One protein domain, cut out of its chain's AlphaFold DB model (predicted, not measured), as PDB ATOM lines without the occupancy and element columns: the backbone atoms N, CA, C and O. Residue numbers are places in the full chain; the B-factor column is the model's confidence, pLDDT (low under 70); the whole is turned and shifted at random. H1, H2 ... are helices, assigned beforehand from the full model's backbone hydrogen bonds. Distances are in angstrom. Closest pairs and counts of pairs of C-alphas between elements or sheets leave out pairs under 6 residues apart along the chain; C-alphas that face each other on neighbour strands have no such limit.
ATOM      1  N   ASP A 123      53.830  12.840 -36.040       48.38
ATOM      2  CA  ASP A 123      54.903  13.009 -37.029       48.38
ATOM      3  C   ASP A 123      54.997  11.835 -38.017       48.38
ATOM      4  O   ASP A 123      55.254  12.033 -39.207       48.38
ATOM      5  N   CYS A 124      54.748  10.604 -37.556       52.62
ATOM      6  CA  CYS A 124      54.751   9.427 -38.424       52.62
ATOM      7  C   CYS A 124      53.539   9.404 -39.371       52.62
ATOM      8  O   CYS A 124      53.698   9.087 -40.549       52.62
ATOM      9  N   ILE A 125      52.356   9.807 -38.897       59.41
ATOM     10  CA  ILE A 125      51.127   9.869 -39.702       59.41
ATOM     11  C   ILE A 125      51.242  10.972 -40.761       59.41
ATOM     12  O   ILE A 125      50.971  10.717 -41.935       59.41
ATOM     13  N   HIS A 126      51.725  12.161 -40.389       58.25
ATOM     14  CA  HIS A 126      51.990  13.243 -41.342       58.25
ATOM     15  C   HIS A 126      53.024  12.822 -42.400       58.25
ATOM     16  O   HIS A 126      52.865  13.128 -43.582       58.25
ATOM     17  N   GLY A 127      54.070  12.088 -42.004       51.59
ATOM     18  CA  GLY A 127      55.038  11.508 -42.937       51.59
ATOM     19  C   GLY A 127      54.391  10.545 -43.938       51.59
ATOM     20  O   GLY A 127      54.610  10.680 -45.139       51.59
ATOM     21  N   ILE A 128      53.555   9.616 -43.464       59.66
ATOM     22  CA  ILE A 128      52.849   8.638 -44.311       59.66
ATOM     23  C   ILE A 128      51.916   9.343 -45.303       59.66
ATOM     24  O   ILE A 128      52.012   9.087 -46.505       59.66
ATOM     25  N   ILE A 129      51.081  10.278 -44.834       61.72
ATOM     26  CA  ILE A 129      50.181  11.062 -45.694       61.72
ATOM     27  C   ILE A 129      50.987  11.820 -46.757       61.72
ATOM     28  O   ILE A 129      50.643  11.759 -47.928       61.72
ATOM     29  N   TRP A 130      52.113  12.437 -46.391       59.91
ATOM     30  CA  TRP A 130      52.979  13.144 -47.342       59.91
ATOM     31  C   TRP A 130      53.668  12.223 -48.369       59.91
ATOM     32  O   TRP A 130      53.918  12.635 -49.504       59.91
ATOM     33  N   THR A 131      53.988  10.971 -48.008       53.41
ATOM     34  CA  THR A 131      54.539  10.001 -48.979       53.41
ATOM     35  C   THR A 131      53.516   9.562 -50.024       53.41
ATOM     36  O   THR A 131      53.894   9.305 -51.172       53.41
ATOM     37  N   ILE A 132      52.228   9.546 -49.672       61.47
ATOM     38  CA  ILE A 132      51.131   9.446 -50.635       61.47
ATOM     39  C   ILE A 132      51.008  10.815 -51.306       61.47
ATOM     40  O   ILE A 132      50.309  11.700 -50.827       61.47
ATOM     41  N   LYS A 133      51.699  11.010 -52.436       61.31
ATOM     42  CA  LYS A 133      51.597  12.258 -53.208       61.31
ATOM     43  C   LYS A 133      50.127  12.528 -53.528       61.31
ATOM     44  O   LYS A 133      49.555  11.826 -54.360       61.31
ATOM     45  N   GLU A 134      49.546  13.551 -52.904       61.91
ATOM     46  CA  GLU A 134      48.111  13.872 -52.988       61.91
ATOM     47  C   GLU A 134      47.624  13.930 -54.443       61.91
ATOM     48  O   GLU A 134      46.579  13.380 -54.791       61.91
ATOM     49  N   THR A 135      48.449  14.502 -55.326       58.97
ATOM     50  CA  THR A 135      48.187  14.581 -56.765       58.97
ATOM     51  C   THR A 135      48.079  13.215 -57.441       58.97
ATOM     52  O   THR A 135      47.207  13.042 -58.279       58.97
ATOM     53  N   GLN A 136      48.890  12.217 -57.072       70.06
ATOM     54  CA  GLN A 136      48.838  10.889 -57.700       70.06
ATOM     55  C   GLN A 136      47.540  10.146 -57.375       70.06
ATOM     56  O   GLN A 136      46.994   9.470 -58.247       70.06
ATOM     57  N   LEU A 137      47.036  10.283 -56.144       68.12
ATOM     58  CA  LEU A 137      45.783   9.653 -55.732       68.12
ATOM     59  C   LEU A 137      44.580  10.308 -56.434       68.12
ATOM     60  O   LEU A 137      43.696   9.610 -56.928       68.12
ATOM     61  N   ILE A 138      44.590  11.642 -56.543       70.94
ATOM     62  CA  ILE A 138      43.572  12.421 -57.262       70.94
ATOM     63  C   ILE A 138      43.606  12.108 -58.768       70.94
ATOM     64  O   ILE A 138      42.570  11.779 -59.343       70.94
ATOM     65  N   ASP A 139      44.784  12.130 -59.399       77.25
ATOM     66  CA  ASP A 139      44.961  11.831 -60.826       77.25
ATOM     67  C   ASP A 139      44.489  10.410 -61.173       77.25
ATOM     68  O   ASP A 139      43.870  10.193 -62.217       77.25
ATOM     69  N   TYR A 140      44.770   9.430 -60.307       78.81
ATOM     70  CA  TYR A 140      44.321   8.051 -60.493       78.81
ATOM     71  C   TYR A 140      42.805   7.912 -60.297       78.81
ATOM     72  O   TYR A 140      42.141   7.289 -61.124       78.81
ATOM     73  N   ALA A 141      42.232   8.546 -59.269       76.62
ATOM     74  CA  ALA A 141      40.790   8.525 -59.031       76.62
ATOM     75  C   ALA A 141      39.992   9.212 -60.152       76.62
ATOM     76  O   ALA A 141      38.926   8.726 -60.520       76.62
ATOM     77  N   ILE A 142      40.510  10.296 -60.742       76.81
ATOM     78  CA  ILE A 142      39.909  10.930 -61.925       76.81
ATOM     79  C   ILE A 142      39.979   9.983 -63.130       76.81
ATOM     80  O   ILE A 142      38.961   9.755 -63.776       76.81
ATOM     81  N   LYS A 143      41.137   9.361 -63.398       84.75
ATOM     82  CA  LYS A 143      41.291   8.377 -64.491       84.75
ATOM     83  C   LYS A 143      40.403   7.140 -64.330       84.75
ATOM     84  O   LYS A 143      40.004   6.557 -65.331       84.75
ATOM     85  N   ALA A 144      40.085   6.755 -63.096       84.19
ATOM     86  CA  ALA A 144      39.189   5.647 -62.774       84.19
ATOM     87  C   ALA A 144      37.699   6.051 -62.666       84.19
ATOM     88  O   ALA A 144      36.877   5.210 -62.318       84.19
ATOM     89  N   ASN A 145      37.336   7.318 -62.919       81.94
ATOM     90  CA  ASN A 145      36.000   7.895 -62.662       81.94
ATOM     91  C   ASN A 145      35.505   7.809 -61.195       81.94
ATOM     92  O   ASN A 145      34.344   8.092 -60.906       81.94
ATOM     93  N   LEU A 146      36.393   7.517 -60.239       84.25
ATOM     94  CA  LEU A 146      36.106   7.437 -58.799       84.25
ATOM     95  C   LEU A 146      36.224   8.788 -58.068       84.25
ATOM     96  O   LEU A 146      36.027   8.860 -56.856       84.25
ATOM     97  N   GLY A 147      36.533   9.880 -58.777       79.06
ATOM     98  CA  GLY A 147      36.754  11.205 -58.180       79.06
ATOM     99  C   GLY A 147      35.587  11.729 -57.326       79.06
ATOM    100  O   GLY A 147      35.822  12.378 -56.308       79.06
ATOM    101  N   GLN A 148      34.338  11.404 -57.684       77.88
ATOM    102  CA  GLN A 148      33.158  11.765 -56.880       77.88
ATOM    103  C   GLN A 148      33.061  10.944 -55.587       77.88
ATOM    104  O   GLN A 148      32.771  11.498 -54.528       77.88
ATOM    105  N   GLU A 149      33.355   9.642 -55.638       82.25
ATOM    106  CA  GLU A 149      33.364   8.791 -54.444       82.25
ATOM    107  C   GLU A 149      34.479   9.217 -53.479       82.25
ATOM    108  O   GLU A 149      34.244   9.357 -52.280       82.25
ATOM    109  N   LEU A 150      35.670   9.515 -54.011       83.44
ATOM    110  CA  LEU A 150      36.801  10.041 -53.248       83.44
ATOM    111  C   LEU A 150      36.462  11.387 -52.578       83.44
ATOM    112  O   LEU A 150      36.690  11.554 -51.382       83.44
ATOM    113  N   SER A 151      35.865  12.320 -53.329       80.25
ATOM    114  CA  SER A 151      35.359  13.606 -52.820       80.25
ATOM    115  C   SER A 151      34.362  13.414 -51.674       80.25
ATOM    116  O   SER A 151      34.477  14.066 -50.635       80.25
ATOM    117  N   ASN A 152      33.421  12.476 -51.816       84.81
ATOM    118  CA  ASN A 152      32.438  12.188 -50.777       84.81
ATOM    119  C   ASN A 152      33.090  11.582 -49.525       84.81
ATOM    120  O   ASN A 152      32.820  12.068 -48.430       84.81
ATOM    121  N   LYS A 153      34.017  10.620 -49.665       85.19
ATOM    122  CA  LYS A 153      34.774  10.075 -48.522       85.19
ATOM    123  C   LYS A 153      35.566  11.161 -47.783       85.19
ATOM    124  O   LYS A 153      35.534  11.194 -46.557       85.19
ATOM    125  N   PHE A 154      36.221  12.082 -48.498       83.56
ATOM    126  CA  PHE A 154      36.909  13.212 -47.863       83.56
ATOM    127  C   PHE A 154      35.946  14.155 -47.131       83.56
ATOM    128  O   PHE A 154      36.236  14.548 -46.005       83.56
ATOM    129  N   LYS A 155      34.786  14.485 -47.715       85.75
ATOM    130  CA  LYS A 155      33.763  15.306 -47.042       85.75
ATOM    131  C   LYS A 155      33.242  14.643 -45.766       85.75
ATOM    132  O   LYS A 155      33.141  15.322 -44.749       85.75
ATOM    133  N   THR A 156      32.968  13.338 -45.795       88.19
ATOM    134  CA  THR A 156      32.550  12.575 -44.608       88.19
ATOM    135  C   THR A 156      33.631  12.593 -43.526       88.19
ATOM    136  O   THR A 156      33.329  12.923 -42.385       88.19
ATOM    137  N   LEU A 157      34.899  12.344 -43.878       85.94
ATOM    138  CA  LEU A 157      36.018  12.396 -42.928       85.94
ATOM    139  C   LEU A 157      36.213  13.790 -42.309       85.94
ATOM    140  O   LEU A 157      36.466  13.891 -41.110       85.94
ATOM    141  N   ILE A 158      36.074  14.860 -43.099       81.31
ATOM    142  CA  ILE A 158      36.138  16.244 -42.600       81.31
ATOM    143  C   ILE A 158      34.985  16.517 -41.630       81.31
ATOM    144  O   ILE A 158      35.223  17.056 -40.552       81.31
ATOM    145  N   TYR A 159      33.762  16.108 -41.973       84.19
ATOM    146  CA  TYR A 159      32.584  16.285 -41.124       84.19
ATOM    147  C   TYR A 159      32.703  15.508 -39.800       84.19
ATOM    148  O   TYR A 159      32.477  16.062 -38.727       84.19
ATOM    149  N   GLU A 160      33.159  14.254 -39.843       82.38
ATOM    150  CA  GLU A 160      33.449  13.470 -38.638       82.38
ATOM    151  C   GLU A 160      34.548  14.095 -37.769       82.38
ATOM    152  O   GLU A 160      34.443  14.073 -36.543       82.38
ATOM    153  N   ALA A 161      35.606  14.639 -38.376       76.75
ATOM    154  CA  ALA A 161      36.677  15.312 -37.649       76.75
ATOM    155  C   ALA A 161      36.192  16.627 -37.010       76.75
ATOM    156  O   ALA A 161      36.536  16.916 -35.865       76.75
ATOM    157  N   GLN A 162      35.354  17.395 -37.714       77.44
ATOM    158  CA  GLN A 162      34.742  18.625 -37.202       77.44
ATOM    159  C   GLN A 162      33.815  18.343 -36.016       77.44
ATOM    160  O   GLN A 162      33.947  19.000 -34.987       77.44
ATOM    161  N   ASN A 163      32.967  17.315 -36.102       74.25
ATOM    162  CA  ASN A 163      32.087  16.922 -35.000       74.25
ATOM    163  C   ASN A 163      32.890  16.447 -33.772       74.25
ATOM    164  O   ASN A 163      32.627  16.897 -32.661       74.25
ATOM    165  N   LYS A 164      33.941  15.633 -33.966       67.25
ATOM    166  CA  LYS A 164      34.869  15.232 -32.883       67.25
ATOM    167  C   LYS A 164      35.608  16.422 -32.252       67.25
ATOM    168  O   LYS A 164      36.003  16.350 -31.093       67.25
ATOM    169  N   SER A 165      35.779  17.519 -32.994       57.59
ATOM    170  CA  SER A 165      36.418  18.750 -32.505       57.59
ATOM    171  C   SER A 165      35.475  19.653 -31.697       57.59
ATOM    172  O   SER A 165      35.954  20.569 -31.040       57.59
ATOM    173  N   GLN A 166      34.154  19.427 -31.726       50.25
ATOM    174  CA  GLN A 166      33.184  20.219 -30.952       50.25
ATOM    175  C   GLN A 166      32.938  19.678 -29.534       50.25
ATOM    176  O   GLN A 166      32.493  20.431 -28.676       50.25
ATOM    177  N   GLU A 167      33.277  18.416 -29.252       43.81
ATOM    178  CA  GLU A 167      33.209  17.843 -27.894       43.81
ATOM    179  C   GLU A 167      34.486  18.079 -27.067       43.81
ATOM    180  O   GLU A 167      34.531  17.737 -25.886       43.81
ATOM    181  N   THR A 168      35.534  18.669 -27.656       42.25
ATOM    182  CA  THR A 168      36.787  18.978 -26.950       42.25
ATOM    183  C   THR A 168      37.352  20.345 -27.349       42.25
ATOM    184  O   THR A 168      38.017  20.490 -28.373       42.25
TER     185      THR A 168
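Overview. This is residues 123 to 168 of the 245 residues of the protein "CCHC-type domain-containing protein" of Diversispora epigaea (UniProt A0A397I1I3). The longest helix, H3, makes one arm of an open, hooked shape; H2 meets it near one end as a V, and the short H1 continues from the far end of H2 as a second, shorter arm across an empty middle from H3. There is no core: residues 123 to 136 and residues 152 to 168 stand free. The printed part has 46 residues with three named helices, in the order H1, H2, H3, and no named strand, and its class is all helix. It is loose, with a radius of gyration of the C-alphas of 13.2 A, and only just flat, spanning 39 by 26 by 9 A.

Arrangement. H3, residues 147 to 166, and H2, residues 134 to 143, touch only at the corner by their link, and only just, with 3 pairs of C-alphas within 8 A. Their closest C-alphas are those of Ala 141 and Gly 147, 4.9 A apart, and H3 touches H2 with residues 147 to 150 alone. The two run opposite ways at a steep tilt of 42 degrees. H1, residues 123 to 131, and H2 meet only through their link. H1 and H3 are apart. In H1, H2 and H3 every O i to N i+4 pair is within hydrogen-bond range.

Along the chain. H3 is 28.9 A long, from C-alpha 147 at (36.754, 11.205, -58.180) to C-alpha 166 at (33.184, 20.219, -30.952). H2 measures 14.5 A from first to last C-alpha. H1 measures 12.3 A and begins with C-alpha 123 at (54.903, 13.009, -37.029).

Size, cuts and confidence. The two C-alphas farthest apart are those of Lys 143 and Thr 168, at 39.3 A. The printed part has no cut, and the links H1 to H2 and H2 to H3 are both tight. The mean pLDDT of the printed part is 70.8; residues 123 to 135, residue 137 and residues 164 to 168 are under 70.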